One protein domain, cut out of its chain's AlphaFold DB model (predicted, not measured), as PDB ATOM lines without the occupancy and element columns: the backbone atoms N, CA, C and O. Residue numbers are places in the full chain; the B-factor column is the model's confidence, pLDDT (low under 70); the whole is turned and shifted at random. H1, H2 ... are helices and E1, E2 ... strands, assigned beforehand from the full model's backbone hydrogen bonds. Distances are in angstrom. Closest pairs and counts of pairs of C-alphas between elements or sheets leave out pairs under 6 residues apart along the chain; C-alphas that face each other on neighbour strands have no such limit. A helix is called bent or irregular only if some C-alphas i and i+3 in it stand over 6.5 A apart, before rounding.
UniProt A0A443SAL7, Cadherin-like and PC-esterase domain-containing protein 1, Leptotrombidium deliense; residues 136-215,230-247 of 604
ATOM      1  N   SER A 136     309.234 288.311 241.357       81.00
ATOM      2  CA  SER A 136     310.678 288.042 241.224       81.00
ATOM      3  C   SER A 136     310.983 286.557 241.002       81.00
ATOM      4  O   SER A 136     312.057 286.069 241.342       81.00
ATOM      5  N   THR A 137     310.038 285.818 240.414       83.81
ATOM      6  CA  THR A 137     310.186 284.379 240.156       83.81
ATOM      7  C   THR A 137     311.333 284.107 239.190       83.81
ATOM      8  O   THR A 137     311.361 284.638 238.078       83.81
ATOM      9  N   THR A 138     312.257 283.241 239.598       87.25
ATOM     10  CA  THR A 138     313.342 282.757 238.748       87.25
ATOM     11  C   THR A 138     312.798 281.723 237.765       87.25
ATOM     12  O   THR A 138     312.279 280.677 238.153       87.25
ATOM     13  N   VAL A 139     312.886 282.025 236.468       90.38
ATOM     14  CA  VAL A 139     312.397 281.138 235.396       90.38
ATOM     15  C   VAL A 139     313.480 280.750 234.398       90.38
ATOM     16  O   VAL A 139     313.202 279.969 233.497       90.38
ATOM     17  N   SER A 140     314.711 281.244 234.571       87.62
ATOM     18  CA  SER A 140     315.796 281.072 233.605       87.62
ATOM     19  C   SER A 140     316.055 279.604 233.276       87.62
ATOM     20  O   SER A 140     316.071 279.273 232.105       87.62
ATOM     21  N   SER A 141     316.135 278.716 234.280       85.06
ATOM     22  CA  SER A 141     316.310 277.271 234.040       85.06
ATOM     23  C   SER A 141     315.176 276.693 233.195       85.06
ATOM     24  O   SER A 141     315.440 276.077 232.179       85.06
ATOM     25  N   GLN A 142     313.912 276.975 233.541       86.25
ATOM     26  CA  GLN A 142     312.763 276.448 232.792       86.25
ATOM     27  C   GLN A 142     312.723 276.944 231.344       86.25
ATOM     28  O   GLN A 142     312.222 276.242 230.472       86.25
ATOM     29  N   VAL A 143     313.177 278.176 231.107       90.12
ATOM     30  CA  VAL A 143     313.239 278.756 229.764       90.12
ATOM     31  C   VAL A 143     314.400 278.156 228.984       90.12
ATOM     32  O   VAL A 143     314.210 277.823 227.823       90.12
ATOM     33  N   THR A 144     315.565 277.972 229.608       86.62
ATOM     34  CA  THR A 144     316.711 277.295 228.990       86.62
ATOM     35  C   THR A 144     316.358 275.861 228.605       86.62
ATOM     36  O   THR A 144     316.506 275.516 227.439       86.62
ATOM     37  N   ASP A 145     315.792 275.078 229.528       86.56
ATOM     38  CA  ASP A 145     315.381 273.690 229.277       86.56
ATOM     39  C   ASP A 145     314.368 273.612 228.118       86.56
ATOM     40  O   ASP A 145     314.471 272.770 227.228       86.56
ATOM     41  N   ALA A 146     313.400 274.538 228.092       88.50
ATOM     42  CA  ALA A 146     312.419 274.607 227.014       88.50
ATOM     43  C   ALA A 146     313.042 275.011 225.671       88.50
ATOM     44  O   ALA A 146     312.619 274.520 224.627       88.50
ATOM     45  N   LEU A 147     314.028 275.909 225.681       88.44
ATOM     46  CA  LEU A 147     314.730 276.337 224.476       88.44
ATOM     47  C   LEU A 147     315.629 275.231 223.918       88.44
ATOM     48  O   LEU A 147     315.674 275.077 222.704       88.44
ATOM     49  N   GLU A 148     316.292 274.434 224.754       83.12
ATOM     50  CA  GLU A 148     317.118 273.315 224.280       83.12
ATOM     51  C   GLU A 148     316.314 272.316 223.432       83.12
ATOM     52  O   GLU A 148     316.780 271.897 222.373       83.12
ATOM     53  N   GLU A 149     315.081 271.994 223.838       81.44
ATOM     54  CA  GLU A 149     314.190 271.110 223.072       81.44
ATOM     55  C   GLU A 149     313.602 271.820 221.842       81.44
ATOM     56  O   GLU A 149     313.621 271.294 220.730       81.44
ATOM     57  N   VAL A 150     313.089 273.040 222.020       85.81
ATOM     58  CA  VAL A 150     312.294 273.719 220.987       85.81
ATOM     59  C   VAL A 150     313.153 274.313 219.864       85.81
ATOM     60  O   VAL A 150     312.711 274.330 218.714       85.81
ATOM     61  N   LEU A 151     314.365 274.795 220.153       80.62
ATOM     62  CA  LEU A 151     315.229 275.435 219.153       80.62
ATOM     63  C   LEU A 151     315.703 274.448 218.078       80.62
ATOM     64  O   LEU A 151     315.702 274.792 216.895       80.62
ATOM     65  N   LEU A 152     316.035 273.214 218.477       70.88
ATOM     66  CA  LEU A 152     316.456 272.146 217.564       70.88
ATOM     67  C   LEU A 152     315.337 271.737 216.598       70.88
ATOM     68  O   LEU A 152     315.593 271.502 215.421       70.88
ATOM     69  N   GLU A 153     314.092 271.681 217.078       75.81
ATOM     70  CA  GLU A 153     312.934 271.287 216.265       75.81
ATOM     71  C   GLU A 153     312.470 272.377 215.282       75.81
ATOM     72  O   GLU A 153     311.774 272.065 214.318       75.81
ATOM     73  N   ASN A 154     312.824 273.645 215.519       74.69
ATOM     74  CA  ASN A 154     312.308 274.793 214.759       74.69
ATOM     75  C   ASN A 154     313.391 275.548 213.967       74.69
ATOM     76  O   ASN A 154     313.123 276.640 213.478       74.69
ATOM     77  N   SER A 155     314.605 274.996 213.843       77.44
ATOM     78  CA  SER A 155     315.725 275.629 213.124       77.44
ATOM     79  C   SER A 155     316.027 277.059 213.601       77.44
ATOM     80  O   SER A 155     316.343 277.934 212.792       77.44
ATOM     81  N   VAL A 156     315.936 277.312 214.912       81.31
ATOM     82  CA  VAL A 156     316.179 278.635 215.511       81.31
ATOM     83  C   VAL A 156     317.502 278.623 216.280       81.31
ATOM     84  O   VAL A 156     317.717 277.779 217.143       81.31
ATOM     85  N   GLY A 157     318.387 279.582 216.005       77.12
ATOM     86  CA  GLY A 157     319.663 279.743 216.710       77.12
ATOM     87  C   GLY A 157     319.631 280.817 217.800       77.12
ATOM     88  O   GLY A 157     318.675 281.580 217.911       77.12
ATOM     89  N   VAL A 158     320.711 280.936 218.578       80.00
ATOM     90  CA  VAL A 158     320.928 282.063 219.506       80.00
ATOM     91  C   VAL A 158     322.116 282.900 219.041       80.00
ATOM     92  O   VAL A 158     323.219 282.375 218.841       80.00
ATOM     93  N   MET A 159     321.906 284.207 218.870       76.62
ATOM     94  CA  MET A 159     322.943 285.139 218.420       76.62
ATOM     95  C   MET A 159     324.157 285.114 219.357       76.62
ATOM     96  O   MET A 159     324.023 285.239 220.572       76.62
ATOM     97  N   GLY A 160     325.352 284.945 218.784       67.44
ATOM     98  CA  GLY A 160     326.616 284.886 219.529       67.44
ATOM     99  C   GLY A 160     326.921 283.553 220.226       67.44
ATOM    100  O   GLY A 160     327.990 283.436 220.817       67.44
ATOM    101  N   ILE A 161     326.029 282.556 220.150       71.69
ATOM    102  CA  ILE A 161     326.229 281.231 220.765       71.69
ATOM    103  C   ILE A 161     326.101 280.117 219.722       71.69
ATOM    104  O   ILE A 161     327.035 279.348 219.520       71.69
ATOM    105  N   SER A 162     324.947 280.029 219.058       72.31
ATOM    106  CA  SER A 162     324.578 278.902 218.188       72.31
ATOM    107  C   SER A 162     323.873 279.327 216.896       72.31
ATOM    108  O   SER A 162     323.331 278.491 216.184       72.31
ATOM    109  N   CYS A 163     323.850 280.619 216.567       77.06
ATOM    110  CA  CYS A 163     323.302 281.103 215.303       77.06
ATOM    111  C   CYS A 163     324.191 280.676 214.119       77.06
ATOM    112  O   CYS A 163     325.376 280.998 214.078       77.06
ATOM    113  N   LEU A 164     323.607 279.955 213.159       70.12
ATOM    114  CA  LEU A 164     324.258 279.413 211.966       70.12
ATOM    115  C   LEU A 164     323.460 279.872 210.745       70.12
ATOM    116  O   LEU A 164     322.269 280.144 210.861       70.12
ATOM    117  N   ILE A 165     324.089 279.892 209.569       63.59
ATOM    118  CA  ILE A 165     323.439 280.287 208.301       63.59
ATOM    119  C   ILE A 165     322.249 279.368 207.956       63.59
ATOM    120  O   ILE A 165     321.339 279.775 207.246       63.59
ATOM    121  N   SER A 166     322.245 278.132 208.462       69.50
ATOM    122  CA  SER A 166     321.152 277.172 208.282       69.50
ATOM    123  C   SER A 166     319.919 277.451 209.147       69.50
ATOM    124  O   SER A 166     318.901 276.798 208.945       69.50
ATOM    125  N   HIS A 167     320.009 278.347 210.135       74.50
ATOM    126  CA  HIS A 167     318.872 278.695 210.983       74.50
ATOM    127  C   HIS A 167     317.966 279.711 210.282       74.50
ATOM    128  O   HIS A 167     318.445 280.685 209.706       74.50
ATOM    129  N   GLU A 168     316.653 279.494 210.361       73.25
ATOM    130  CA  GLU A 168     315.643 280.384 209.769       73.25
ATOM    131  C   GLU A 168     315.495 281.689 210.566       73.25
ATOM    132  O   GLU A 168     315.076 282.712 210.030       73.25
ATOM    133  N   MET A 169     315.859 281.659 211.850       80.88
ATOM    134  CA  MET A 169     315.781 282.789 212.771       80.88
ATOM    135  C   MET A 169     316.864 282.665 213.846       80.88
ATOM    136  O   MET A 169     317.201 281.555 214.266       80.88
ATOM    137  N   CYS A 170     317.383 283.791 214.342       81.38
ATOM    138  CA  CYS A 170     318.350 283.790 215.438       81.38
ATOM    139  C   CYS A 170     317.946 284.733 216.565       81.38
ATOM    140  O   CYS A 170     317.946 285.944 216.395       81.38
ATOM    141  N   LEU A 171     317.676 284.179 217.745       84.56
ATOM    142  CA  LEU A 171     317.235 284.944 218.906       84.56
ATOM    143  C   LEU A 171     318.299 285.934 219.362       84.56
ATOM    144  O   LEU A 171     319.444 285.559 219.639       84.56
ATOM    145  N   SER A 172     317.896 287.195 219.484       83.62
ATOM    146  CA  SER A 172     318.720 288.253 220.046       83.62
ATOM    147  C   SER A 172     318.647 288.258 221.576       83.62
ATOM    148  O   SER A 172     317.819 287.586 222.201       83.62
ATOM    149  N   HIS A 173     319.504 289.060 222.214       82.19
ATOM    150  CA  HIS A 173     319.449 289.244 223.666       82.19
ATOM    151  C   HIS A 173     318.074 289.756 224.134       82.19
ATOM    152  O   HIS A 173     317.568 289.303 225.160       82.19
ATOM    153  N   SER A 174     317.441 290.655 223.371       81.25
ATOM    154  CA  SER A 174     316.103 291.161 223.694       81.25
ATOM    155  C   SER A 174     315.017 290.101 223.549       81.25
ATOM    156  O   SER A 174     314.080 290.096 224.346       81.25
ATOM    157  N   ASP A 175     315.140 289.171 222.596       85.81
ATOM    158  CA  ASP A 175     314.180 288.068 222.476       85.81
ATOM    159  C   ASP A 175     314.282 287.126 223.674       85.81
ATOM    160  O   ASP A 175     313.267 286.759 224.257       85.81
ATOM    161  N   LEU A 176     315.500 286.797 224.115       87.38
ATOM    162  CA  LEU A 176     315.701 285.975 225.312       87.38
ATOM    163  C   LEU A 176     315.119 286.642 226.564       87.38
ATOM    164  O   LEU A 176     314.446 285.980 227.358       87.38
ATOM    165  N   GLN A 177     315.317 287.954 226.727       87.00
ATOM    166  CA  GLN A 177     314.683 288.708 227.812       87.00
ATOM    167  C   GLN A 177     313.151 288.661 227.720       87.00
ATOM    168  O   GLN A 177     312.487 288.425 228.731       87.00
ATOM    169  N   PHE A 178     312.587 288.825 226.521       87.62
ATOM    170  CA  PHE A 178     311.147 288.729 226.282       87.62
ATOM    171  C   PHE A 178     310.584 287.341 226.629       87.62
ATOM    172  O   PHE A 178     309.537 287.247 227.272       87.62
ATOM    173  N   LEU A 179     311.282 286.260 226.272       90.25
ATOM    174  CA  LEU A 179     310.870 284.891 226.597       90.25
ATOM    175  C   LEU A 179     310.905 284.622 228.109       90.25
ATOM    176  O   LEU A 179     309.960 284.045 228.657       90.25
ATOM    177  N   ILE A 180     311.954 285.088 228.797       89.62
ATOM    178  CA  ILE A 180     312.063 285.012 230.263       89.62
ATOM    179  C   ILE A 180     310.908 285.766 230.921       89.62
ATOM    180  O   ILE A 180     310.226 285.219 231.792       89.62
ATOM    181  N   GLN A 181     310.652 286.995 230.483       87.56
ATOM    182  CA  GLN A 181     309.597 287.828 231.043       87.56
ATOM    183  C   GLN A 181     308.207 287.223 230.792       87.56
ATOM    184  O   GLN A 181     307.441 287.041 231.737       87.56
ATOM    185  N   THR A 182     307.920 286.768 229.570       88.56
ATOM    186  CA  THR A 182     306.650 286.105 229.224       88.56
ATOM    187  C   THR A 182     306.408 284.858 230.081       88.56
ATOM    188  O   THR A 182     305.294 284.614 230.560       88.56
ATOM    189  N   ARG A 183     307.451 284.051 230.331       90.75
ATOM    190  CA  ARG A 183     307.339 282.860 231.186       90.75
ATOM    191  C   ARG A 183     307.057 283.233 232.638       90.75
ATOM    192  O   ARG A 183     306.217 282.608 233.289       90.75
ATOM    193  N   LYS A 184     307.742 284.255 233.138       90.38
ATOM    194  CA  LYS A 184     307.563 284.785 234.486       90.38
ATOM    195  C   LYS A 184     306.147 285.320 234.696       90.38
ATOM    196  O   LYS A 184     305.509 284.962 235.685       90.38
ATOM    197  N   GLU A 185     305.613 286.080 233.749       89.88
ATOM    198  CA  GLU A 185     304.232 286.573 233.771       89.88
ATOM    199  C   GLU A 185     303.223 285.418 233.751       89.88
ATOM    200  O   GLU A 185     302.272 285.397 234.534       89.88
ATOM    201  N   ALA A 186     303.463 284.389 232.930       89.44
ATOM    202  CA  ALA A 186     302.586 283.223 232.844       89.44
ATOM    203  C   ALA A 186     302.474 282.437 234.166       89.44
ATOM    204  O   ALA A 186     301.404 281.879 234.441       89.44
ATOM    205  N   LEU A 187     303.540 282.405 234.976       90.12
ATOM    206  CA  LEU A 187     303.549 281.775 236.304       90.12
ATOM    207  C   LEU A 187     302.939 282.666 237.399       90.12
ATOM    208  O   LEU A 187     302.430 282.140 238.386       90.12
ATOM    209  N   ASN A 188     302.936 283.990 237.214       90.69
ATOM    210  CA  ASN A 188     302.479 284.968 238.211       90.69
ATOM    211  C   ASN A 188     301.144 285.647 237.867       90.69
ATOM    212  O   ASN A 188     300.735 286.586 238.546       90.69
ATOM    213  N   LYS A 189     300.418 285.137 236.865       87.75
ATOM    214  CA  LYS A 189     299.170 285.721 236.343       87.75
ATOM    215  C   LYS A 189     297.992 285.831 237.314       87.75
ATOM    216  O   LYS A 189     296.988 286.442 236.967       87.75
ATOM    217  N   GLY A 190     298.058 285.226 238.499       88.19
ATOM    218  CA  GLY A 190     296.930 285.220 239.432       88.19
ATOM    219  C   GLY A 190     295.662 284.665 238.767       88.19
ATOM    220  O   GLY A 190     295.656 283.536 238.269       88.19
ATOM    221  N   LYS A 191     294.581 285.453 238.747       86.69
ATOM    222  CA  LYS A 191     293.329 285.142 238.036       86.69
ATOM    223  C   LYS A 191     293.274 285.666 236.602       86.69
ATOM    224  O   LYS A 191     292.307 285.345 235.905       86.69
ATOM    225  N   PHE A 192     294.276 286.407 236.130       90.75
ATOM    226  CA  PHE A 192     294.360 286.744 234.714       90.75
ATOM    227  C   PHE A 192     294.496 285.481 233.876       90.75
ATOM    228  O   PHE A 192     295.171 284.503 234.220       90.75
ATOM    229  N   ARG A 193     293.850 285.523 232.717       89.56
ATOM    230  CA  ARG A 193     293.989 284.505 231.694       89.56
ATOM    231  C   ARG A 193     294.871 285.063 230.591       89.56
ATOM    232  O   ARG A 193     294.523 286.064 229.977       89.56
ATOM    233  N   LYS A 194     295.977 284.376 230.316       91.38
ATOM    234  CA  LYS A 194     296.770 284.635 229.116       91.38
ATOM    235  C   LYS A 194     295.918 284.301 227.891       91.38
ATOM    236  O   LYS A 194     295.427 283.178 227.786       91.38
ATOM    237  N   LEU A 195     295.694 285.295 227.035       92.38
ATOM    238  CA  LEU A 195     294.941 285.135 225.788       92.38
ATOM    239  C   LEU A 195     295.856 284.949 224.579       92.38
ATOM    240  O   LEU A 195     295.422 284.335 223.618       92.38
ATOM    241  N   TYR A 196     297.092 285.451 224.647       92.56
ATOM    242  CA  TYR A 196     298.140 285.285 223.645       92.56
ATOM    243  C   TYR A 196     299.519 285.481 224.309       92.56
ATOM    244  O   TYR A 196     299.618 286.331 225.197       92.56
ATOM    245  N   PRO A 197     300.568 284.733 223.917       91.31
ATOM    246  CA  PRO A 197     300.510 283.482 223.156       91.31
ATOM    247  C   PRO A 197     299.922 282.342 224.011       91.31
ATOM    248  O   PRO A 197     300.234 282.225 225.194       91.31
ATOM    249  N   ASP A 198     299.061 281.502 223.436       89.06
ATOM    250  CA  ASP A 198     298.484 280.313 224.092       89.06
ATOM    251  C   ASP A 198     298.263 279.185 223.068       89.06
ATOM    252  O   ASP A 198     298.091 279.454 221.881       89.06
ATOM    253  N   VAL A 199     298.218 277.919 223.499       85.31
ATOM    254  CA  VAL A 199     298.052 276.759 222.592       85.31
ATOM    255  C   VAL A 199     296.798 276.881 221.708       85.31
ATOM    256  O   VAL A 199     296.781 276.390 220.586       85.31
ATOM    257  N   GLY A 200     295.745 277.565 222.173       80.88
ATOM    258  CA  GLY A 200     294.532 277.803 221.383       80.88
ATOM    259  C   GLY A 200     294.610 278.945 220.357       80.88
ATOM    260  O   GLY A 200     293.597 279.231 219.721       80.88
ATOM    261  N   THR A 201     295.755 279.623 220.217       84.25
ATOM    262  CA  THR A 201     295.887 280.868 219.430       84.25
ATOM    263  C   THR A 201     296.418 280.687 218.011       84.25
ATOM    264  O   THR A 201     296.511 281.669 217.280       84.25
ATOM    265  N   GLU A 202     296.655 279.449 217.569       83.75
ATOM    266  CA  GLU A 202     297.035 279.128 216.179       83.75
ATOM    267  C   GLU A 202     296.033 279.670 215.146       83.75
ATOM    268  O   GLU A 202     296.400 280.009 214.025       83.75
ATOM    269  N   ILE A 203     294.767 279.833 215.545       85.31
ATOM    270  CA  ILE A 203     293.701 280.423 214.720       85.31
ATOM    271  C   ILE A 203     293.980 281.868 214.279       85.31
ATOM    272  O   ILE A 203     293.279 282.381 213.411       85.31
ATOM    273  N   HIS A 204     294.944 282.549 214.907       90.56
ATOM    274  CA  HIS A 204     295.318 283.922 214.575       90.56
ATOM    275  C   HIS A 204     296.454 284.005 213.551       90.56
ATOM    276  O   HIS A 204     296.743 285.108 213.101       90.56
ATOM    277  N   LYS A 205     297.059 282.874 213.148       89.38
ATOM    278  CA  LYS A 205     298.192 282.841 212.213       89.38
ATOM    279  C   LYS A 205     297.904 283.579 210.904       89.38
ATOM    280  O   LYS A 205     298.667 284.454 210.529       89.38
ATOM    281  N   GLU A 206     296.766 283.298 210.270       89.25
ATOM    282  CA  GLU A 206     296.379 283.936 209.002       89.25
ATOM    283  C   GLU A 206     296.297 285.468 209.119       89.25
ATOM    284  O   GLU A 206     296.807 286.185 208.266       89.25
ATOM    285  N   LEU A 207     295.732 285.977 210.221       89.62
ATOM    286  CA  LEU A 207     295.672 287.416 210.482       89.62
ATOM    287  C   LEU A 207     297.067 288.006 210.737       89.62
ATOM    288  O   LEU A 207     297.355 289.106 210.280       89.62
ATOM    289  N   ILE A 208     297.922 287.299 211.478       90.00
ATOM    290  CA  ILE A 208     299.299 287.731 211.755       90.00
ATOM    291  C   ILE A 208     300.102 287.826 210.449       90.00
ATOM    292  O   ILE A 208     300.801 288.819 210.244       90.00
ATOM    293  N   ASP A 209     299.957 286.845 209.559       88.44
ATOM    294  CA  ASP A 209     300.615 286.807 208.249       88.44
ATOM    295  C   ASP A 209     300.087 287.924 207.322       88.44
ATOM    296  O   ASP A 209     300.862 288.604 206.653       88.44
ATOM    297  N   GLU A 210     298.776 288.194 207.327       87.94
ATOM    298  CA  GLU A 210     298.188 289.295 206.550       87.94
ATOM    299  C   GLU A 210     298.653 290.674 207.051       87.94
ATOM    300  O   GLU A 210     298.994 291.560 206.259       87.94
ATOM    301  N   LEU A 211     298.679 290.871 208.373       86.56
ATOM    302  CA  LEU A 211     299.145 292.114 208.985       86.56
ATOM    303  C   LEU A 211     300.637 292.324 208.732       86.56
ATOM    304  O   LEU A 211     301.036 293.437 208.393       86.56
ATOM    305  N   SER A 212     301.457 291.276 208.842       82.12
ATOM    306  CA  SER A 212     302.896 291.375 208.595       82.12
ATOM    307  C   SER A 212     303.197 291.766 207.149       82.12
ATOM    308  O   SER A 212     304.012 292.663 206.937       82.12
ATOM    309  N   ALA A 213     302.471 291.203 206.176       79.75
ATOM    310  CA  ALA A 213     302.582 291.572 204.768       79.75
ATOM    311  C   ALA A 213     302.201 293.043 204.513       79.75
ATOM    312  O   ALA A 213     302.852 293.722 203.722       79.75
ATOM    313  N   LYS A 214     301.182 293.564 205.212       74.62
ATOM    314  CA  LYS A 214     300.721 294.961 205.084       74.62
ATOM    315  C   LYS A 214     301.617 295.991 205.780       74.62
ATOM    316  O   LYS A 214     301.601 297.154 205.392       74.62
ATOM    317  N   ILE A 215     302.397 295.590 206.786       67.62
ATOM    318  CA  ILE A 215     303.371 296.463 207.471       67.62
ATOM    319  C   ILE A 215     304.590 296.759 206.572       67.62
ATOM    320  O   ILE A 215     305.341 297.698 206.843       67.62
ATOM    321  N   ALA A 230     304.952 288.164 213.962       86.94
ATOM    322  CA  ALA A 230     304.929 287.101 212.956       86.94
ATOM    323  C   ALA A 230     306.147 286.171 213.054       86.94
ATOM    324  O   ALA A 230     305.978 284.955 213.084       86.94
ATOM    325  N   ASP A 231     307.343 286.741 213.211       85.75
ATOM    326  CA  ASP A 231     308.600 285.987 213.273       85.75
ATOM    327  C   ASP A 231     308.664 285.099 214.528       85.75
ATOM    328  O   ASP A 231     309.023 283.926 214.461       85.75
ATOM    329  N   LEU A 232     308.243 285.627 215.686       88.38
ATOM    330  CA  LEU A 232     308.243 284.864 216.939       88.38
ATOM    331  C   LEU A 232     307.048 283.915 217.097       88.38
ATOM    332  O   LEU A 232     307.107 283.018 217.940       88.38
ATOM    333  N   HIS A 233     305.957 284.091 216.345       90.25
ATOM    334  CA  HIS A 233     304.721 283.326 216.550       90.25
ATOM    335  C   HIS A 233     304.935 281.797 216.536       90.25
ATOM    336  O   HIS A 233     304.478 281.142 217.480       90.25
ATOM    337  N   PRO A 234     305.659 281.201 215.561       88.56
ATOM    338  CA  PRO A 234     305.897 279.757 215.533       88.56
ATOM    339  C   PRO A 234     306.634 279.259 216.781       88.56
ATOM    340  O   PRO A 234     306.202 278.290 217.413       88.56
ATOM    341  N   LEU A 235     307.688 279.977 217.185       90.06
ATOM    342  CA  LEU A 235     308.487 279.658 218.364       90.06
ATOM    343  C   LEU A 235     307.658 279.750 219.649       90.06
ATOM    344  O   LEU A 235     307.705 278.850 220.488       90.06
ATOM    345  N   LEU A 236     306.861 280.811 219.802       91.75
ATOM    346  CA  LEU A 236     305.992 280.989 220.964       91.75
ATOM    347  C   LEU A 236     304.970 279.852 221.072       91.75
ATOM    348  O   LEU A 236     304.767 279.320 222.160       91.75
ATOM    349  N   MET A 237     304.369 279.421 219.959       90.62
ATOM    350  CA  MET A 237     303.458 278.270 219.966       90.62
ATOM    351  C   MET A 237     304.172 276.975 220.365       90.62
ATOM    352  O   MET A 237     303.626 276.192 221.145       90.62
ATOM    353  N   ALA A 238     305.390 276.741 219.876       89.88
ATOM    354  CA  ALA A 238     306.175 275.568 220.249       89.88
ATOM    355  C   ALA A 238     306.516 275.556 221.752       89.88
ATOM    356  O   ALA A 238     306.269 274.552 222.427       89.88
ATOM    357  N   LEU A 239     306.948 276.695 222.301       91.69
ATOM    358  CA  LEU A 239     307.205 276.866 223.734       91.69
ATOM    359  C   LEU A 239     305.945 276.632 224.579       91.69
ATOM    360  O   LEU A 239     305.990 275.902 225.569       91.69
ATOM    361  N   GLU A 240     304.791 277.178 224.184       91.75
ATOM    362  CA  GLU A 240     303.533 276.950 224.907       91.75
ATOM    363  C   GLU A 240     303.110 275.478 224.902       91.75
ATOM    364  O   GLU A 240     302.653 274.959 225.927       91.75
ATOM    365  N   ARG A 241     303.301 274.768 223.783       90.31
ATOM    366  CA  ARG A 241     303.044 273.321 223.716       90.31
ATOM    367  C   ARG A 241     303.992 272.552 224.632       90.31
ATOM    368  O   ARG A 241     303.529 271.655 225.340       90.31
ATOM    369  N   HIS A 242     305.274 272.908 224.664       90.12
ATOM    370  CA  HIS A 242     306.257 272.296 225.558       90.12
ATOM    371  C   HIS A 242     305.887 272.516 227.038       90.12
ATOM    372  O   HIS A 242     305.735 271.556 227.799       90.12
ATOM    373  N   TYR A 243     305.578 273.750 227.441       90.56
ATOM    374  CA  TYR A 243     305.135 274.038 228.808       90.56
ATOM    375  C   TYR A 243     303.836 273.311 229.184       90.56
ATOM    376  O   TYR A 243     303.694 272.838 230.316       90.56
ATOM    377  N   ALA A 244     302.891 273.180 228.248       87.31
ATOM    378  CA  ALA A 244     301.663 272.422 228.465       87.31
ATOM    379  C   ALA A 244     301.922 270.911 228.614       87.31
ATOM    380  O   ALA A 244     301.252 270.258 229.421       87.31
ATOM    381  N   LYS A 245     302.890 270.347 227.876       86.50
ATOM    382  CA  LYS A 245     303.337 268.953 228.042       86.50
ATOM    383  C   LYS A 245     303.901 268.743 229.448       86.50
ATOM    384  O   LYS A 245     303.406 267.866 230.152       86.50
ATOM    385  N   ILE A 246     304.847 269.577 229.892       83.00
ATOM    386  CA  ILE A 246     305.453 269.469 231.234       83.00
ATOM    387  C   ILE A 246     304.389 269.550 232.331       83.00
ATOM    388  O   ILE A 246     304.369 268.717 233.234       83.00
ATOM    389  N   ALA A 247     303.450 270.494 232.228       80.06
ATOM    390  CA  ALA A 247     302.368 270.619 233.203       80.06
ATOM    391  C   ALA A 247     301.507 269.340 233.302       80.06
ATOM    392  O   ALA A 247     301.073 268.963 234.391       80.06
TER     393      ALA A 247
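What this domain is: This is residues 136 to 215 and 230 to 247 of the 604 residues of the protein "Cadherin-like and PC-esterase domain-containing protein 1" of Leptotrombidium deliense (UniProt A0A443SAL7). H4 lies in the middle of four helices: H1 crosses it steeply on one side, the kinked H3 runs the opposite way along its other side, and H2 crosses the first part of H1. A small two-stranded sheet of E1 and E2 sits beside the later part of H1. The 98 printed residues hold four named helices and two named strands in the order H1 E1 E2 H2 H3 H4; the sheet's order is E1, E2, parallel, and the class is mostly helix. The whole is compact, with a radius of gyration of the C-alphas of 13.9 A, and rounded, spanning 40 by 33 by 23 A.

How they stand to each other: From the first printed residue the order is H1, residues 140 to 153, E1, residues 156 to 158, E2, residues 169 to 171, H2, residues 173 to 188, H3, residues 199 to 215, and H4, residues 230 to 247. H1 touches H2 with its residues 140 to 143 alone, at a steep tilt of 63 degrees, opposite ways; the closest C-alphas, of Ser 140 and Ile 180, are 6.4 A apart. H1 touches H4 with its residues 146 to 151 alone, at a steep tilt of 65 degrees, opposite ways; the closest C-alphas, of Val 150 and Ala 238, are 6.4 A apart. The closest C-alphas of H1 and E1, of Leu 151 and Gly 157, are 6.6 A apart. E1 and E2 are parallel neighbours at 35 degrees; N 157 and O 169, at 2.9 A, and N 171 and O 157, at 2.8 A, are within hydrogen-bond range. H2 and H4 are near each other, with 7 pairs of C-alphas within 10 A, while H2 and H3 are apart. H3 touches H4 at a shallow tilt of 10 degrees, opposite ways; the closest C-alphas, of Ile 208 and Ala 230, are 5.8 A apart. Helix packing is mostly crossed, but only just: 1 of these 3 touching pairs is at a shallow tilt. Each O i to N i+4 pair of H2 is within hydrogen-bond range, against 7 of 10 in H1, 8 of 13 in H3 and 12 of 14 in H4.

Where its parts are: H1 begins with C-alpha 140 at (315.796, 281.072, 233.605) and is 20.1 A long. E1 measures 7.1 A and E2 6.7 A. H2, 22.8 A, begins with C-alpha 173 at (319.449, 289.244, 223.666). H3, 25.4 A, has a kink of 45 degrees near residue 206 and is irregular, with C-alphas 203 and 206 7.2 A apart. H4, 26.2 A, is irregular too, with C-alphas 231 and 234 7.2 A apart, and ends with C-alpha 247 at (302.368, 270.619, 233.203).

The domain as a whole: The two C-alphas farthest apart, of Ile 165 and Lys 191, are 42.6 A apart. Residues 216 to 229, between H3 and H4, are not printed, and C-alphas 215 and 230 are 11.0 A apart across the cut. Of the links that are printed whole, H1 to E1 and E2 to H2 are tight, E1 to E2 and H2 to H3 are short, and none is long. The mean pLDDT of the printed part is 84.6; residues 160, 165 to 166 and 215 are under 70.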